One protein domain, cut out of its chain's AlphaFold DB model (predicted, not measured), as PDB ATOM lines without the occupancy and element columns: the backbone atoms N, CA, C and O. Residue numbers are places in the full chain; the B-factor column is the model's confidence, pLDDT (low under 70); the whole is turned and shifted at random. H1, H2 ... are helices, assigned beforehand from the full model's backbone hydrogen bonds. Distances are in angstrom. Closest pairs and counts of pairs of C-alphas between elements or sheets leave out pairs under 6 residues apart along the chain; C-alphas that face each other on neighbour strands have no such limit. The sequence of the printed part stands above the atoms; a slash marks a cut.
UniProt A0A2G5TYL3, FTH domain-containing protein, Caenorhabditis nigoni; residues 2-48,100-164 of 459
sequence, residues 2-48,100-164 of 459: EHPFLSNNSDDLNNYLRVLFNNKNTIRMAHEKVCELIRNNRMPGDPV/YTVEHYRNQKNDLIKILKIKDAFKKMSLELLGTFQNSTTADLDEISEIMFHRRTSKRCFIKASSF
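AT A GLANCE: This is residues 2 to 48 and 100 to 164 of the 459 residues of the protein "FTH domain-containing protein" of Caenorhabditis nigoni (UniProt A0A2G5TYL3). One long helix, H3, runs through the middle of an elongated body, with H1 and H2 packed on its first part, residues 115 to 125, and H5 packed on its later part, residues 123 to 130. H4 folds back against H5 as a short helical hairpin, and these two lie well away from H1 and H2. The printed part has 112 residues with five named helices, H1 to H5 in chain order, and no named strand; its class is all helix. It is compact, with a radius of gyration of the C-alphas of 15.3 A, and spans 49 by 30 by 22 A.

HOW THE PARTS SIT: Start at H1, residues 11 to 22, and look from there to H2, residues 27 to 39: the two are close but not clearly touching, their closest C-alphas being those of Leu 20 and Ala 30, 6.3 A apart. Next find the hub, H3, residues 115 to 132, which touches the four other helices. H1 touches residues 118 to 125 of H3 alone, at a steep tilt of 59 degrees, the same way; the closest C-alphas, of Phe 21 and Phe 122, are 6.9 A apart. H2 touches H3 with its residues 27 to 31 alone, opposite ways at a steep tilt of 48 degrees, closest at the C-alphas of Ile 27 and Lys 119, 5.9 A. H4, residues 141 to 150, forms a helical hairpin with H3, at a shallow tilt of 28 degrees, opposite ways; they only just touch, with 3 pairs of C-alphas within 8 A, closest at Ser 126 and His 150, 5.7 A. H5, residues 155 to 161, touches H3 the same way at a shallow tilt of 22 degrees, with the C-alphas of Leu 127 and Cys 157 closest at 5.9 A. H4 and H5 touch as a helical hairpin, opposite ways at a shallow tilt of 8 degrees, closest at the C-alphas of Ile 147 and Ala 161, 5.8 A. H1 and H2 are each apart from H4 and H5. The helix packing is part aligned, part crossed: 3 of the 5 touching pairs are at a shallow tilt. In H1, H2, H3, H4 and H5 every O i to N i+4 pair is within hydrogen-bond range.

IN THESE COORDINATES: Find C-alpha 11 at (17.301, -35.712, -32.404); from there H1 runs 16.5 A to C-alpha 22. H2 measures 18.0 A from C-alpha 27 to C-alpha 39. C-alpha 115 at (32.565, -28.556, -33.099) begins H3, 26.1 A long to C-alpha 132. H4 covers 14.2 A, and H5 runs 9.7 A to C-alpha 161 at (38.110, -44.390, -48.787).

THE WHOLE: The C-alphas of Glu 2 and Thr 137, the two farthest apart, are 49.4 A apart. Residues 49 to 99 are not printed, and C-alphas 48 and 100 stand 40.4 A apart across this cut, on the link from H2 to H3. After it, residues 100 to 114 hold no named element. The links H1 to H2 and H4 to H5 are tight, and H3 to H4 is short. The mean pLDDT of the printed part is 85.7; it is under 70 at residues 8 to 9, 47 to 48, 100 to 101 and 134 to 139.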
ATOM      1  N   GLU A   2      16.801 -23.051 -22.868       78.12
ATOM      2  CA  GLU A   2      17.986 -23.610 -23.517       78.12
ATOM      3  C   GLU A   2      17.605 -24.065 -24.934       78.12
ATOM      4  O   GLU A   2      16.544 -24.659 -25.127       78.12
ATOM      5  N   HIS A   3      18.422 -23.728 -25.932       86.31
ATOM      6  CA  HIS A   3      18.130 -24.045 -27.330       86.31
ATOM      7  C   HIS A   3      18.017 -25.573 -27.539       86.31
ATOM      8  O   HIS A   3      18.885 -26.293 -27.038       86.31
ATOM      9  N   PRO A   4      17.056 -26.097 -28.334       85.56
ATOM     10  CA  PRO A   4      16.847 -27.546 -28.502       85.56
ATOM     11  C   PRO A   4      18.107 -28.344 -28.883       85.56
ATOM     12  O   PRO A   4      18.330 -29.450 -28.385       85.56
ATOM     13  N   PHE A   5      18.991 -27.755 -29.697       87.94
ATOM     14  CA  PHE A   5      20.277 -28.349 -30.107       87.94
ATOM     15  C   PHE A   5      21.294 -28.583 -28.977       87.94
ATOM     16  O   PHE A   5      22.227 -29.382 -29.145       87.94
ATOM     17  N   LEU A   6      21.155 -27.886 -27.848       85.31
ATOM     18  CA  LEU A   6      22.073 -27.996 -26.711       85.31
ATOM     19  C   LEU A   6      21.758 -29.206 -25.825       85.31
ATOM     20  O   LEU A   6      22.642 -29.678 -25.112       85.31
ATOM     21  N   SER A   7      20.563 -29.790 -25.958       81.19
ATOM     22  CA  SER A   7      20.223 -31.033 -25.271       81.19
ATOM     23  C   SER A   7      21.181 -32.181 -25.654       81.19
ATOM     24  O   SER A   7      21.646 -32.323 -26.798       81.19
ATOM     25  N   ASN A   8      21.531 -33.010 -24.661       62.47
ATOM     26  CA  ASN A   8      22.552 -34.055 -24.808       62.47
ATOM     27  C   ASN A   8      22.174 -35.125 -25.855       62.47
ATOM     28  O   ASN A   8      23.076 -35.655 -26.500       62.47
ATOM     29  N   ASN A   9      20.875 -35.343 -26.107       62.97
ATOM     30  CA  ASN A   9      20.327 -36.252 -27.124       62.97
ATOM     31  C   ASN A   9      19.356 -35.526 -28.077       62.97
ATOM     32  O   ASN A   9      18.225 -35.956 -28.267       62.97
ATOM     33  N   SER A  10      19.773 -34.395 -28.649       77.12
ATOM     34  CA  SER A  10      18.932 -33.660 -29.602       77.12
ATOM     35  C   SER A  10      18.797 -34.423 -30.929       77.12
ATOM     36  O   SER A  10      19.672 -34.329 -31.798       77.12
ATOM     37  N   ASP A  11      17.698 -35.161 -31.102       85.56
ATOM     38  CA  ASP A  11      17.301 -35.712 -32.404       85.56
ATOM     39  C   ASP A  11      17.151 -34.595 -33.446       85.56
ATOM     40  O   ASP A  11      17.552 -34.766 -34.597       85.56
ATOM     41  N   ASP A  12      16.713 -33.406 -33.021       87.94
ATOM     42  CA  ASP A  12      16.618 -32.216 -33.870       87.94
ATOM     43  C   ASP A  12      17.969 -31.798 -34.459       87.94
ATOM     44  O   ASP A  12      18.079 -31.540 -35.660       87.94
ATOM     45  N   LEU A  13      19.025 -31.769 -33.635       90.50
ATOM     46  CA  LEU A  13      20.375 -31.478 -34.109       90.50
ATOM     47  C   LEU A  13      20.827 -32.541 -35.112       90.50
ATOM     48  O   LEU A  13      21.344 -32.194 -36.168       90.50
ATOM     49  N   ASN A  14      20.636 -33.828 -34.811       91.19
ATOM     50  CA  ASN A  14      21.054 -34.907 -35.711       91.19
ATOM     51  C   ASN A  14      20.310 -34.859 -37.055       91.19
ATOM     52  O   ASN A  14      20.935 -35.030 -38.104       91.19
ATOM     53  N   ASN A  15      19.006 -34.572 -37.037       92.25
ATOM     54  CA  ASN A  15      18.191 -34.405 -38.237       92.25
ATOM     55  C   ASN A  15      18.678 -33.221 -39.078       92.25
ATOM     56  O   ASN A  15      18.895 -33.366 -40.283       92.25
ATOM     57  N   TYR A  16      18.946 -32.075 -38.449       94.75
ATOM     58  CA  TYR A  16      19.467 -30.914 -39.165       94.75
ATOM     59  C   TYR A  16      20.885 -31.142 -39.708       94.75
ATOM     60  O   TYR A  16      21.174 -30.816 -40.861       94.75
ATOM     61  N   LEU A  17      21.769 -31.776 -38.932       95.44
ATOM     62  CA  LEU A  17      23.108 -32.142 -39.396       95.44
ATOM     63  C   LEU A  17      23.059 -33.100 -40.592       95.44
ATOM     64  O   LEU A  17      23.912 -32.991 -41.471       95.44
ATOM     65  N   ARG A  18      22.061 -33.992 -40.672       95.25
ATOM     66  CA  ARG A  18      21.847 -34.861 -41.838       95.25
ATOM     67  C   ARG A  18      21.452 -34.066 -43.084       95.25
ATOM     68  O   ARG A  18      21.991 -34.334 -44.154       95.25
ATOM     69  N   VAL A  19      20.595 -33.052 -42.952       94.50
ATOM     70  CA  VAL A  19      20.279 -32.127 -44.061       94.50
ATOM     71  C   VAL A  19      21.544 -31.411 -44.536       94.50
ATOM     72  O   VAL A  19      21.849 -31.397 -45.728       94.50
ATOM     73  N   LEU A  20      22.335 -30.870 -43.606       94.19
ATOM     74  CA  LEU A  20      23.585 -30.182 -43.934       94.19
ATOM     75  C   LEU A  20      24.613 -31.113 -44.596       94.19
ATOM     76  O   LEU A  20      25.281 -30.699 -45.546       94.19
ATOM     77  N   PHE A  21      24.714 -32.358 -44.124       94.06
ATOM     78  CA  PHE A  21      25.563 -33.401 -44.699       94.06
ATOM     79  C   PHE A  21      25.154 -33.746 -46.136       94.06
ATOM     80  O   PHE A  21      26.009 -33.775 -47.023       94.06
ATOM     81  N   ASN A  22      23.856 -33.946 -46.383       91.31
ATOM     82  CA  ASN A  22      23.326 -34.232 -47.718       91.31
ATOM     83  C   ASN A  22      23.584 -33.068 -48.687       91.31
ATOM     84  O   ASN A  22      23.953 -33.298 -49.833       91.31
ATOM     85  N   ASN A  23      23.530 -31.832 -48.185       89.19
ATOM     86  CA  ASN A  23      23.864 -30.614 -48.928       89.19
ATOM     87  C   ASN A  23      25.382 -30.344 -49.039       89.19
ATOM     88  O   ASN A  23      25.779 -29.211 -49.312       89.19
ATOM     89  N   LYS A  24      26.243 -31.335 -48.760       86.75
ATOM     90  CA  LYS A  24      27.720 -31.251 -48.829       86.75
ATOM     91  C   LYS A  24      28.347 -30.101 -48.040       86.75
ATOM     92  O   LYS A  24      29.426 -29.618 -48.382       86.75
ATOM     93  N   ASN A  25      27.718 -29.675 -46.947       88.94
ATOM     94  CA  ASN A  25      28.357 -28.707 -46.058       88.94
ATOM     95  C   ASN A  25      29.594 -29.354 -45.428       88.94
ATOM     96  O   ASN A  25      29.593 -30.542 -45.117       88.94
ATOM     97  N   THR A  26      30.657 -28.587 -45.208       88.00
ATOM     98  CA  THR A  26      31.777 -29.070 -44.385       88.00
ATOM     99  C   THR A  26      31.379 -29.082 -42.909       88.00
ATOM    100  O   THR A  26      30.420 -28.419 -42.510       88.00
ATOM    101  N   ILE A  27      32.144 -29.786 -42.066       90.50
ATOM    102  CA  ILE A  27      31.943 -29.763 -40.605       90.50
ATOM    103  C   ILE A  27      31.950 -28.323 -40.077       90.50
ATOM    104  O   ILE A  27      31.146 -27.987 -39.212       90.50
ATOM    105  N   ARG A  28      32.833 -27.470 -40.613       85.62
ATOM    106  CA  ARG A  28      32.909 -26.057 -40.238       85.62
ATOM    107  C   ARG A  28      31.663 -25.283 -40.663       85.62
ATOM    108  O   ARG A  28      31.063 -24.634 -39.819       85.62
ATOM    109  N   MET A  29      31.241 -25.394 -41.921       87.88
ATOM    110  CA  MET A  29      30.022 -24.720 -42.394       87.88
ATOM    111  C   MET A  29      28.795 -25.165 -41.593       87.88
ATOM    112  O   MET A  29      27.937 -24.356 -41.254       87.88
ATOM    113  N   ALA A  30      28.720 -26.455 -41.254       91.94
ATOM    114  CA  ALA A  30      27.664 -26.969 -40.398       91.94
ATOM    115  C   ALA A  30      27.747 -26.397 -38.975       91.94
ATOM    116  O   ALA A  30      26.726 -26.026 -38.406       91.94
ATOM    117  N   HIS A  31      28.953 -26.275 -38.414       92.06
ATOM    118  CA  HIS A  31      29.180 -25.648 -37.112       92.06
ATOM    119  C   HIS A  31      28.771 -24.180 -37.076       92.06
ATOM    120  O   HIS A  31      28.031 -23.797 -36.173       92.06
ATOM    121  N   GLU A  32      29.169 -23.397 -38.073       89.44
ATOM    122  CA  GLU A  32      28.805 -21.984 -38.206       89.44
ATOM    123  C   GLU A  32      27.282 -21.815 -38.301       89.44
ATOM    124  O   GLU A  32      26.706 -21.068 -37.510       89.44
ATOM    125  N   LYS A  33      26.612 -22.599 -39.158       91.81
ATOM    126  CA  LYS A  33      25.146 -22.582 -39.306       91.81
ATOM    127  C   LYS A  33      24.409 -22.976 -38.026       91.81
ATOM    128  O   LYS A  33      23.404 -22.366 -37.677       91.81
ATOM    129  N   VAL A  34      24.884 -23.996 -37.309       92.38
ATOM    130  CA  VAL A  34      24.267 -24.410 -36.038       92.38
ATOM    131  C   VAL A  34      24.490 -23.348 -34.956       92.38
ATOM    132  O   VAL A  34      23.566 -23.041 -34.207       92.38
ATOM    133  N   CYS A  35      25.684 -22.754 -34.880       90.31
ATOM    134  CA  CYS A  35      25.966 -21.669 -33.940       90.31
ATOM    135  C   CYS A  35      25.116 -20.427 -34.224       90.31
ATOM    136  O   CYS A  35      24.665 -19.783 -33.283       90.31
ATOM    137  N   GLU A  36      24.892 -20.091 -35.495       90.00
ATOM    138  CA  GLU A  36      24.015 -18.992 -35.901       90.00
ATOM    139  C   GLU A  36      22.571 -19.218 -35.436       90.00
ATOM    140  O   GLU A  36      21.977 -18.326 -34.830       90.00
ATOM    141  N   LEU A  37      22.034 -20.425 -35.638       91.69
ATOM    142  CA  LEU A  37      20.699 -20.795 -35.160       91.69
ATOM    143  C   LEU A  37      20.584 -20.704 -33.632       91.69
ATOM    144  O   LEU A  37      19.655 -20.075 -33.132       91.69
ATOM    145  N   ILE A  38      21.570 -21.224 -32.890       90.19
ATOM    146  CA  ILE A  38      21.600 -21.126 -31.419       90.19
ATOM    147  C   ILE A  38      21.669 -19.663 -30.970       90.19
ATOM    148  O   ILE A  38      20.923 -19.260 -30.080       90.19
ATOM    149  N   ARG A  39      22.543 -18.855 -31.587       90.69
ATOM    150  CA  ARG A  39      22.720 -17.433 -31.248       90.69
ATOM    151  C   ARG A  39      21.432 -16.641 -31.447       90.69
ATOM    152  O   ARG A  39      21.120 -15.776 -30.638       90.69
ATOM    153  N   ASN A  40      20.698 -16.955 -32.509       89.50
ATOM    154  CA  ASN A  40      19.444 -16.294 -32.850       89.50
ATOM    155  C   ASN A  40      18.221 -16.950 -32.189       89.50
ATOM    156  O   ASN A  40      17.107 -16.479 -32.397       89.50
ATOM    157  N   ASN A  41      18.424 -18.020 -31.411       87.94
ATOM    158  CA  ASN A  41      17.385 -18.852 -30.814       87.94
ATOM    159  C   ASN A  41      16.308 -19.307 -31.826       87.94
ATOM    160  O   ASN A  41      15.115 -19.132 -31.581       87.94
ATOM    161  N   ARG A  42      16.745 -19.841 -32.978       87.94
ATOM    162  CA  ARG A  42      15.899 -20.265 -34.113       87.94
ATOM    163  C   ARG A  42      16.092 -21.735 -34.461       87.94
ATOM    164  O   ARG A  42      17.206 -22.250 -34.418       87.94
ATOM    165  N   MET A  43      15.032 -22.366 -34.947       89.38
ATOM    166  CA  MET A  43      15.065 -23.684 -35.571       89.38
ATOM    167  C   MET A  43      15.188 -23.590 -37.103       89.38
ATOM    168  O   MET A  43      14.863 -22.564 -37.709       89.38
ATOM    169  N   PRO A  44      15.684 -24.647 -37.775       83.62
ATOM    170  CA  PRO A  44      15.709 -24.699 -39.234       83.62
ATOM    171  C   PRO A  44      14.296 -24.550 -39.813       83.62
ATOM    172  O   PRO A  44      13.412 -25.329 -39.469       83.62
ATOM    173  N   GLY A  45      14.097 -23.585 -40.714       77.44
ATOM    174  CA  GLY A  45      12.794 -23.306 -41.335       77.44
ATOM    175  C   GLY A  45      12.000 -22.167 -40.687       77.44
ATOM    176  O   GLY A  45      11.012 -21.732 -41.277       77.44
ATOM    177  N   ASP A  46      12.447 -21.631 -39.547       78.31
ATOM    178  CA  ASP A  46      11.835 -20.436 -38.962       78.31
ATOM    179  C   ASP A  46      11.979 -19.230 -39.914       78.31
ATOM    180  O   ASP A  46      13.060 -19.014 -40.483       78.31
ATOM    181  N   PRO A  47      10.926 -18.409 -40.096       60.97
ATOM    182  CA  PRO A  47      10.986 -17.246 -40.971       60.97
ATOM    183  C   PRO A  47      12.074 -16.276 -40.504       60.97
ATOM    184  O   PRO A  47      12.180 -15.932 -39.322       60.97
ATOM    185  N   VAL A  48      12.889 -15.796 -41.447       56.38
ATOM    186  CA  VAL A  48      13.904 -14.781 -41.163       56.38
ATOM    187  C   VAL A  48      13.192 -13.459 -40.898       56.38
ATOM    188  O   VAL A  48      12.951 -12.672 -41.808       56.38
ATOM    189  N   TYR A 100      47.828 -38.274 -45.744       57.88
ATOM    190  CA  TYR A 100      46.602 -38.140 -44.964       57.88
ATOM    191  C   TYR A 100      46.083 -36.700 -45.062       57.88
ATOM    192  O   TYR A 100      46.654 -35.778 -44.486       57.88
ATOM    193  N   THR A 101      44.980 -36.503 -45.773       64.62
ATOM    194  CA  THR A 101      44.183 -35.270 -45.732       64.62
ATOM    195  C   THR A 101      43.024 -35.504 -44.775       64.62
ATOM    196  O   THR A 101      41.940 -35.830 -45.234       64.62
ATOM    197  N   VAL A 102      43.258 -35.448 -43.464       76.56
ATOM    198  CA  VAL A 102      42.186 -35.541 -42.459       76.56
ATOM    199  C   VAL A 102      42.060 -34.191 -41.788       76.56
ATOM    200  O   VAL A 102      43.052 -33.658 -41.312       76.56
ATOM    201  N   GLU A 103      40.859 -33.643 -41.718       77.69
ATOM    202  CA  GLU A 103      40.637 -32.361 -41.068       77.69
ATOM    203  C   GLU A 103      40.783 -32.479 -39.542       77.69
ATOM    204  O   GLU A 103      40.406 -33.472 -38.892       77.69
ATOM    205  N   HIS A 104      41.395 -31.458 -38.951       77.06
ATOM    206  CA  HIS A 104      41.618 -31.365 -37.517       77.06
ATOM    207  C   HIS A 104      40.803 -30.210 -36.958       77.06
ATOM    208  O   HIS A 104      40.844 -29.099 -37.468       77.06
ATOM    209  N   TYR A 105      40.053 -30.526 -35.910       79.31
ATOM    210  CA  TYR A 105      39.117 -29.630 -35.254       79.31
ATOM    211  C   TYR A 105      39.380 -29.719 -33.758       79.31
ATOM    212  O   TYR A 105      39.698 -30.800 -33.252       79.31
ATOM    213  N   ARG A 106      39.241 -28.595 -33.064       80.00
ATOM    214  CA  ARG A 106      39.376 -28.487 -31.614       80.00
ATOM    215  C   ARG A 106      38.234 -27.616 -31.117       80.00
ATOM    216  O   ARG A 106      37.960 -26.593 -31.731       80.00
ATOM    217  N   ASN A 107      37.591 -28.029 -30.028       83.56
ATOM    218  CA  ASN A 107      36.592 -27.184 -29.380       83.56
ATOM    219  C   ASN A 107      37.262 -25.910 -28.864       83.56
ATOM    220  O   ASN A 107      38.348 -25.978 -28.276       83.56
ATOM    221  N   GLN A 108      36.598 -24.779 -29.038       78.62
ATOM    222  CA  GLN A 108      36.971 -23.530 -28.391       78.62
ATOM    223  C   GLN A 108      36.186 -23.364 -27.084       78.62
ATOM    224  O   GLN A 108      35.139 -23.979 -26.883       78.62
ATOM    225  N   LYS A 109      36.705 -22.544 -26.161       74.31
ATOM    226  CA  LYS A 109      36.041 -22.285 -24.868       74.31
ATOM    227  C   LYS A 109      34.677 -21.605 -25.035       74.31
ATOM    228  O   LYS A 109      33.790 -21.858 -24.233       74.31
ATOM    229  N   ASN A 110      34.526 -20.799 -26.085       78.69
ATOM    230  CA  ASN A 110      33.335 -19.989 -26.353       78.69
ATOM    231  C   ASN A 110      32.428 -20.611 -27.432       78.69
ATOM    232  O   ASN A 110      31.573 -19.928 -27.991       78.69
ATOM    233  N   ASP A 111      32.632 -21.890 -27.759       78.38
ATOM    234  CA  ASP A 111      31.783 -22.603 -28.707       78.38
ATOM    235  C   ASP A 111      30.361 -22.730 -28.138       78.38
ATOM    236  O   ASP A 111      30.153 -23.444 -27.156       78.38
ATOM    237  N   LEU A 112      29.375 -22.101 -28.794       85.69
ATOM    238  CA  LEU A 112      27.949 -22.280 -28.469       85.69
ATOM    239  C   LEU A 112      27.549 -23.758 -28.548       85.69
ATOM    240  O   LEU A 112      26.765 -24.247 -27.745       85.69
ATOM    241  N   ILE A 113      28.141 -24.487 -29.492       87.75
ATOM    242  CA  ILE A 113      28.104 -25.942 -29.557       87.75
ATOM    243  C   ILE A 113      29.491 -26.464 -29.919       87.75
ATOM    244  O   ILE A 113      30.159 -25.936 -30.805       87.75
ATOM    245  N   LYS A 114      29.934 -27.532 -29.252       89.38
ATOM    246  CA  LYS A 114      31.248 -28.143 -29.495       89.38
ATOM    247  C   LYS A 114      31.359 -28.638 -30.941       89.38
ATOM    248  O   LYS A 114      30.637 -29.559 -31.325       89.38
ATOM    249  N   ILE A 115      32.321 -28.121 -31.710       87.75
ATOM    250  CA  ILE A 115      32.565 -28.556 -33.099       87.75
ATOM    251  C   ILE A 115      32.854 -30.061 -33.211       87.75
ATOM    252  O   ILE A 115      32.496 -30.704 -34.198       87.75
ATOM    253  N   LEU A 116      33.447 -30.666 -32.174       88.94
ATOM    254  CA  LEU A 116      33.685 -32.109 -32.144       88.94
ATOM    255  C   LEU A 116      32.385 -32.934 -32.128       88.94
ATOM    256  O   LEU A 116      32.372 -34.008 -32.723       88.94
ATOM    257  N   LYS A 117      31.282 -32.416 -31.558       90.75
ATOM    258  CA  LYS A 117      29.960 -33.076 -31.605       90.75
ATOM    259  C   LYS A 117      29.475 -33.197 -33.056       90.75
ATOM    260  O   LYS A 117      29.036 -34.261 -33.483       90.75
ATOM    261  N   ILE A 118      29.646 -32.132 -33.841       92.19
ATOM    262  CA  ILE A 118      29.295 -32.096 -35.270       92.19
ATOM    263  C   ILE A 118      30.214 -33.012 -36.079       92.19
ATOM    264  O   ILE A 118      29.745 -33.796 -36.903       92.19
ATOM    265  N   LYS A 119      31.524 -32.970 -35.804       91.31
ATOM    266  CA  LYS A 119      32.508 -33.857 -36.436       91.31
ATOM    267  C   LYS A 119      32.155 -35.333 -36.255       91.31
ATOM    268  O   LYS A 119      32.292 -36.100 -37.207       91.31
ATOM    269  N   ASP A 120      31.746 -35.743 -35.057       93.38
ATOM    270  CA  ASP A 120      31.410 -37.141 -34.780       93.38
ATOM    271  C   ASP A 120      30.147 -37.592 -35.525       93.38
ATOM    272  O   ASP A 120      30.144 -38.689 -36.094       93.38
ATOM    273  N   ALA A 121      29.131 -36.727 -35.631       94.12
ATOM    274  CA  ALA A 121      27.952 -36.982 -36.459       94.12
ATOM    275  C   ALA A 121      28.323 -37.122 -37.947       94.12
ATOM    276  O   ALA A 121      27.989 -38.121 -38.584       94.12
ATOM    277  N   PHE A 122      29.101 -36.178 -38.487       95.56
ATOM    278  CA  PHE A 122      29.585 -36.218 -39.872       95.56
ATOM    279  C   PHE A 122      30.432 -37.454 -40.153       95.56
ATOM    280  O   PHE A 122      30.279 -38.094 -41.185       95.56
ATOM    281  N   LYS A 123      31.302 -37.844 -39.219       95.31
ATOM    282  CA  LYS A 123      32.092 -39.074 -39.322       95.31
ATOM    283  C   LYS A 123      31.203 -40.311 -39.421       95.31
ATOM    284  O   LYS A 123      31.529 -41.193 -40.213       95.31
ATOM    285  N   LYS A 124      30.135 -40.404 -38.621       96.00
ATOM    286  CA  LYS A 124      29.182 -41.521 -38.681       96.00
ATOM    287  C   LYS A 124      28.500 -41.565 -40.052       96.00
ATOM    288  O   LYS A 124      28.614 -42.578 -40.733       96.00
ATOM    289  N   MET A 125      27.933 -40.442 -40.495       96.94
ATOM    290  CA  MET A 125      27.245 -40.333 -41.789       96.94
ATOM    291  C   MET A 125      28.175 -40.598 -42.983       96.94
ATOM    292  O   MET A 125      27.828 -41.355 -43.882       96.94
ATOM    293  N   SER A 126      29.403 -40.063 -42.973       95.94
ATOM    294  CA  SER A 126      30.411 -40.360 -44.000       95.94
ATOM    295  C   SER A 126      30.753 -41.851 -44.049       95.94
ATOM    296  O   SER A 126      30.956 -42.388 -45.130       95.94
ATOM    297  N   LEU A 127      30.873 -42.530 -42.903       95.75
ATOM    298  CA  LEU A 127      31.173 -43.965 -42.878       95.75
ATOM    299  C   LEU A 127      29.996 -44.814 -43.363       95.75
ATOM    300  O   LEU A 127      30.242 -45.814 -44.031       95.75
ATOM    301  N   GLU A 128      28.764 -44.419 -43.038       95.31
ATOM    302  CA  GLU A 128      27.539 -45.048 -43.545       95.31
ATOM    303  C   GLU A 128      27.467 -44.921 -45.070       95.31
ATOM    304  O   GLU A 128      27.385 -45.940 -45.748       95.31
ATOM    305  N   LEU A 129      27.634 -43.709 -45.614       93.62
ATOM    306  CA  LEU A 129      27.649 -43.460 -47.060       93.62
ATOM    307  C   LEU A 129      28.783 -44.215 -47.774       93.62
ATOM    308  O   LEU A 129      28.562 -44.917 -48.749       93.62
ATOM    309  N   LEU A 130      30.014 -44.162 -47.254       92.81
ATOM    310  CA  LEU A 130      31.116 -44.962 -47.807       92.81
ATOM    311  C   LEU A 130      30.881 -46.477 -47.639       92.81
ATOM    312  O   LEU A 130      31.601 -47.282 -48.224       92.81
ATOM    313  N   GLY A 131      29.952 -46.889 -46.778       90.94
ATOM    314  CA  GLY A 131      29.527 -48.273 -46.621       90.94
ATOM    315  C   GLY A 131      28.567 -48.734 -47.716       90.94
ATOM    316  O   GLY A 131      28.545 -49.930 -47.994       90.94
ATOM    317  N   THR A 132      27.821 -47.815 -48.339       90.25
ATOM    318  CA  THR A 132      26.860 -48.133 -49.409       90.25
ATOM    319  C   THR A 132      27.516 -48.260 -50.775       90.25
ATOM    320  O   THR A 132      26.979 -48.957 -51.630       90.25
ATOM    321  N   PHE A 133      28.668 -47.615 -50.990       87.69
ATOM    322  CA  PHE A 133      29.412 -47.756 -52.241       87.69
ATOM    323  C   PHE A 133      29.868 -49.195 -52.419       87.69
ATOM    324  O   PHE A 133      30.488 -49.796 -51.530       87.69
ATOM    325  N   GLN A 134      29.561 -49.747 -53.587       69.00
ATOM    326  CA  GLN A 134      30.015 -51.077 -53.927       69.00
ATOM    327  C   GLN A 134      31.544 -51.044 -54.023       69.00
ATOM    328  O   GLN A 134      32.142 -50.153 -54.619       69.00
ATOM    329  N   ASN A 135      32.212 -52.069 -53.489       62.09
ATOM    330  CA  ASN A 135      33.631 -52.302 -53.784       62.09
ATOM    331  C   ASN A 135      33.845 -52.724 -55.257       62.09
ATOM    332  O   ASN A 135      34.925 -53.214 -55.598       62.09
ATOM    333  N   SER A 136      32.818 -52.597 -56.106       51.56
ATOM    334  CA  SER A 136      32.894 -52.885 -57.524       51.56
ATOM    335  C   SER A 136      34.008 -52.053 -58.128       51.56
ATOM    336  O   SER A 136      34.225 -50.885 -57.814       51.56
ATOM    337  N   THR A 137      34.744 -52.696 -59.011       51.41
ATOM    338  CA  THR A 137      35.915 -52.159 -59.690       51.41
ATOM    339  C   THR A 137      35.617 -50.919 -60.546       51.41
ATOM    340  O   THR A 137      36.556 -50.297 -61.028       51.41
ATOM    341  N   THR A 138      34.353 -50.518 -60.684       54.22
ATOM    342  CA  THR A 138      33.830 -49.446 -61.538       54.22
ATOM    343  C   THR A 138      33.193 -48.314 -60.724       54.22
ATOM    344  O   THR A 138      32.049 -47.958 -60.992       54.22
ATOM    345  N   ALA A 139      33.875 -47.782 -59.701       60.62
ATOM    346  CA  ALA A 139      33.335 -46.646 -58.948       60.62
ATOM    347  C   ALA A 139      32.912 -45.527 -59.916       60.62
ATOM    348  O   ALA A 139      33.732 -45.074 -60.726       60.62
ATOM    349  N   ASP A 140      31.641 -45.137 -59.843       82.12
ATOM    350  CA  ASP A 140      31.086 -44.071 -60.672       82.12
ATOM    351  C   ASP A 140      31.800 -42.746 -60.356       82.12
ATOM    352  O   ASP A 140      32.365 -42.561 -59.276       82.12
ATOM    353  N   LEU A 141      31.824 -41.808 -61.297       87.88
ATOM    354  CA  LEU A 141      32.487 -40.518 -61.109       87.88
ATOM    355  C   LEU A 141      31.869 -39.713 -59.958       87.88
ATOM    356  O   LEU A 141      32.596 -39.014 -59.238       87.88
ATOM    357  N   ASP A 142      30.569 -39.883 -59.732       88.06
ATOM    358  CA  ASP A 142      29.867 -39.334 -58.575       88.06
ATOM    359  C   ASP A 142      30.366 -39.979 -57.277       88.06
ATOM    360  O   ASP A 142      30.759 -39.271 -56.347       88.06
ATOM    361  N   GLU A 143      30.498 -41.310 -57.230       89.88
ATOM    362  CA  GLU A 143      31.087 -42.008 -56.078       89.88
ATOM    363  C   GLU A 143      32.535 -41.570 -55.823       89.88
ATOM    364  O   GLU A 143      32.933 -41.373 -54.674       89.88
ATOM    365  N   ILE A 144      33.344 -41.366 -56.870       91.38
ATOM    366  CA  ILE A 144      34.707 -40.838 -56.726       91.38
ATOM    367  C   ILE A 144      34.662 -39.450 -56.087       91.38
ATOM    368  O   ILE A 144      35.444 -39.186 -55.170       91.38
ATOM    369  N   SER A 145      33.749 -38.581 -56.515       91.69
ATOM    370  CA  SER A 145      33.578 -37.240 -55.946       91.69
ATOM    371  C   SER A 145      33.177 -37.291 -54.470       91.69
ATOM    372  O   SER A 145      33.781 -36.606 -53.636       91.69
ATOM    373  N   GLU A 146      32.261 -38.189 -54.108       92.12
ATOM    374  CA  GLU A 146      31.884 -38.454 -52.718       92.12
ATOM    375  C   GLU A 146      33.056 -38.976 -51.885       92.12
ATOM    376  O   GLU A 146      33.337 -38.478 -50.792       92.12
ATOM    377  N   ILE A 147      33.797 -39.957 -52.402       92.94
ATOM    378  CA  ILE A 147      34.981 -40.509 -51.741       92.94
ATOM    379  C   ILE A 147      36.017 -39.403 -51.517       92.94
ATOM    380  O   ILE A 147      36.599 -39.305 -50.432       92.94
ATOM    381  N   MET A 148      36.243 -38.549 -52.518       91.81
ATOM    382  CA  MET A 148      37.168 -37.419 -52.442       91.81
ATOM    383  C   MET A 148      36.756 -36.406 -51.371       91.81
ATOM    384  O   MET A 148      37.622 -35.934 -50.627       91.81
ATOM    385  N   PHE A 149      35.457 -36.135 -51.234       91.75
ATOM    386  CA  PHE A 149      34.915 -35.240 -50.218       91.75
ATOM    387  C   PHE A 149      35.008 -35.843 -48.803       91.75
ATOM    388  O   PHE A 149      35.645 -35.263 -47.914       91.75
ATOM    389  N   HIS A 150      34.444 -37.038 -48.600       92.56
ATOM    390  CA  HIS A 150      34.243 -37.655 -47.277       92.56
ATOM    391  C   HIS A 150      35.492 -38.304 -46.681       92.56
ATOM    392  O   HIS A 150      35.574 -38.488 -45.463       92.56
ATOM    393  N   ARG A 151      36.521 -38.621 -47.483       91.50
ATOM    394  CA  ARG A 151      37.795 -39.159 -46.953       91.50
ATOM    395  C   ARG A 151      38.465 -38.221 -45.946       91.50
ATOM    396  O   ARG A 151      39.298 -38.673 -45.159       91.50
ATOM    397  N   ARG A 152      38.119 -36.930 -45.971       88.62
ATOM    398  CA  ARG A 152      38.728 -35.882 -45.145       88.62
ATOM    399  C   ARG A 152      38.130 -35.765 -43.751       88.62
ATOM    400  O   ARG A 152      38.811 -35.303 -42.839       88.62
ATOM    401  N   THR A 153      36.919 -36.278 -43.556       89.50
ATOM    402  CA  THR A 153      36.155 -36.165 -42.309       89.50
ATOM    403  C   THR A 153      36.876 -36.787 -41.108       89.50
ATOM    404  O   THR A 153      36.884 -36.245 -40.001       89.50
ATOM    405  N   SER A 154      37.502 -37.957 -41.290       89.56
ATOM    406  CA  SER A 154      38.224 -38.644 -40.214       89.56
ATOM    407  C   SER A 154      39.252 -39.649 -40.733       89.56
ATOM    408  O   SER A 154      39.172 -40.113 -41.867       89.56
ATOM    409  N   LYS A 155      40.178 -40.084 -39.862       90.12
ATOM    410  CA  LYS A 155      41.128 -41.168 -40.175       90.12
ATOM    411  C   LYS A 155      40.418 -42.465 -40.580       90.12
ATOM    412  O   LYS A 155      40.900 -43.162 -41.467       90.12
ATOM    413  N   ARG A 156      39.278 -42.786 -39.958       92.00
ATOM    414  CA  ARG A 156      38.481 -43.970 -40.322       92.00
ATOM    415  C   ARG A 156      37.890 -43.822 -41.725       92.00
ATOM    416  O   ARG A 156      38.009 -44.754 -42.513       92.00
ATOM    417  N   CYS A 157      37.353 -42.645 -42.053       92.56
ATOM    418  CA  CYS A 157      36.847 -42.352 -43.397       92.56
ATOM    419  C   CYS A 157      37.968 -42.447 -44.433       92.56
ATOM    420  O   CYS A 157      37.789 -43.092 -45.455       92.56
ATOM    421  N   PHE A 158      39.154 -41.902 -44.145       92.12
ATOM    422  CA  PHE A 158      40.314 -42.018 -45.031       92.12
ATOM    423  C   PHE A 158      40.728 -43.474 -45.279       92.12
ATOM    424  O   PHE A 158      41.046 -43.837 -46.410       92.12
ATOM    425  N   ILE A 159      40.749 -44.314 -44.237       90.94
ATOM    426  CA  ILE A 159      41.090 -45.741 -44.360       90.94
ATOM    427  C   ILE A 159      40.052 -46.464 -45.225       90.94
ATOM    428  O   ILE A 159      40.433 -47.188 -46.141       90.94
ATOM    429  N   LYS A 160      38.758 -46.220 -44.988       91.50
ATOM    430  CA  LYS A 160      37.674 -46.787 -45.800       91.50
ATOM    431  C   LYS A 160      37.758 -46.305 -47.252       91.50
ATOM    432  O   LYS A 160      37.840 -47.129 -48.153       91.50
ATOM    433  N   ALA A 161      37.885 -44.999 -47.474       91.94
ATOM    434  CA  ALA A 161      38.110 -44.390 -48.787       91.94
ATOM    435  C   ALA A 161      39.348 -44.962 -49.504       91.94
ATOM    436  O   ALA A 161      39.395 -45.102 -50.720       91.94
ATOM    437  N   SER A 162      40.374 -45.325 -48.737       90.12
ATOM    438  CA  SER A 162      41.588 -45.937 -49.262       90.12
ATOM    439  C   SER A 162      41.390 -47.380 -49.741       90.12
ATOM    440  O   SER A 162      42.255 -47.874 -50.461       90.12
ATOM    441  N   SER A 163      40.309 -48.061 -49.365       90.00
ATOM    442  CA  SER A 163      40.040 -49.429 -49.826       90.00
ATOM    443  C   SER A 163      39.517 -49.493 -51.266       90.00
ATOM    444  O   SER A 163      39.767 -50.489 -51.942       90.00
ATOM    445  N   PHE A 164      38.900 -48.415 -51.765       89.06
ATOM    446  CA  PHE A 164      38.359 -48.360 -53.123       89.06
ATOM    447  C   PHE A 164      39.449 -48.372 -54.198       89.06
ATOM    448  O   PHE A 164      40.574 -47.893 -53.999       89.06
TER     449      PHE A 164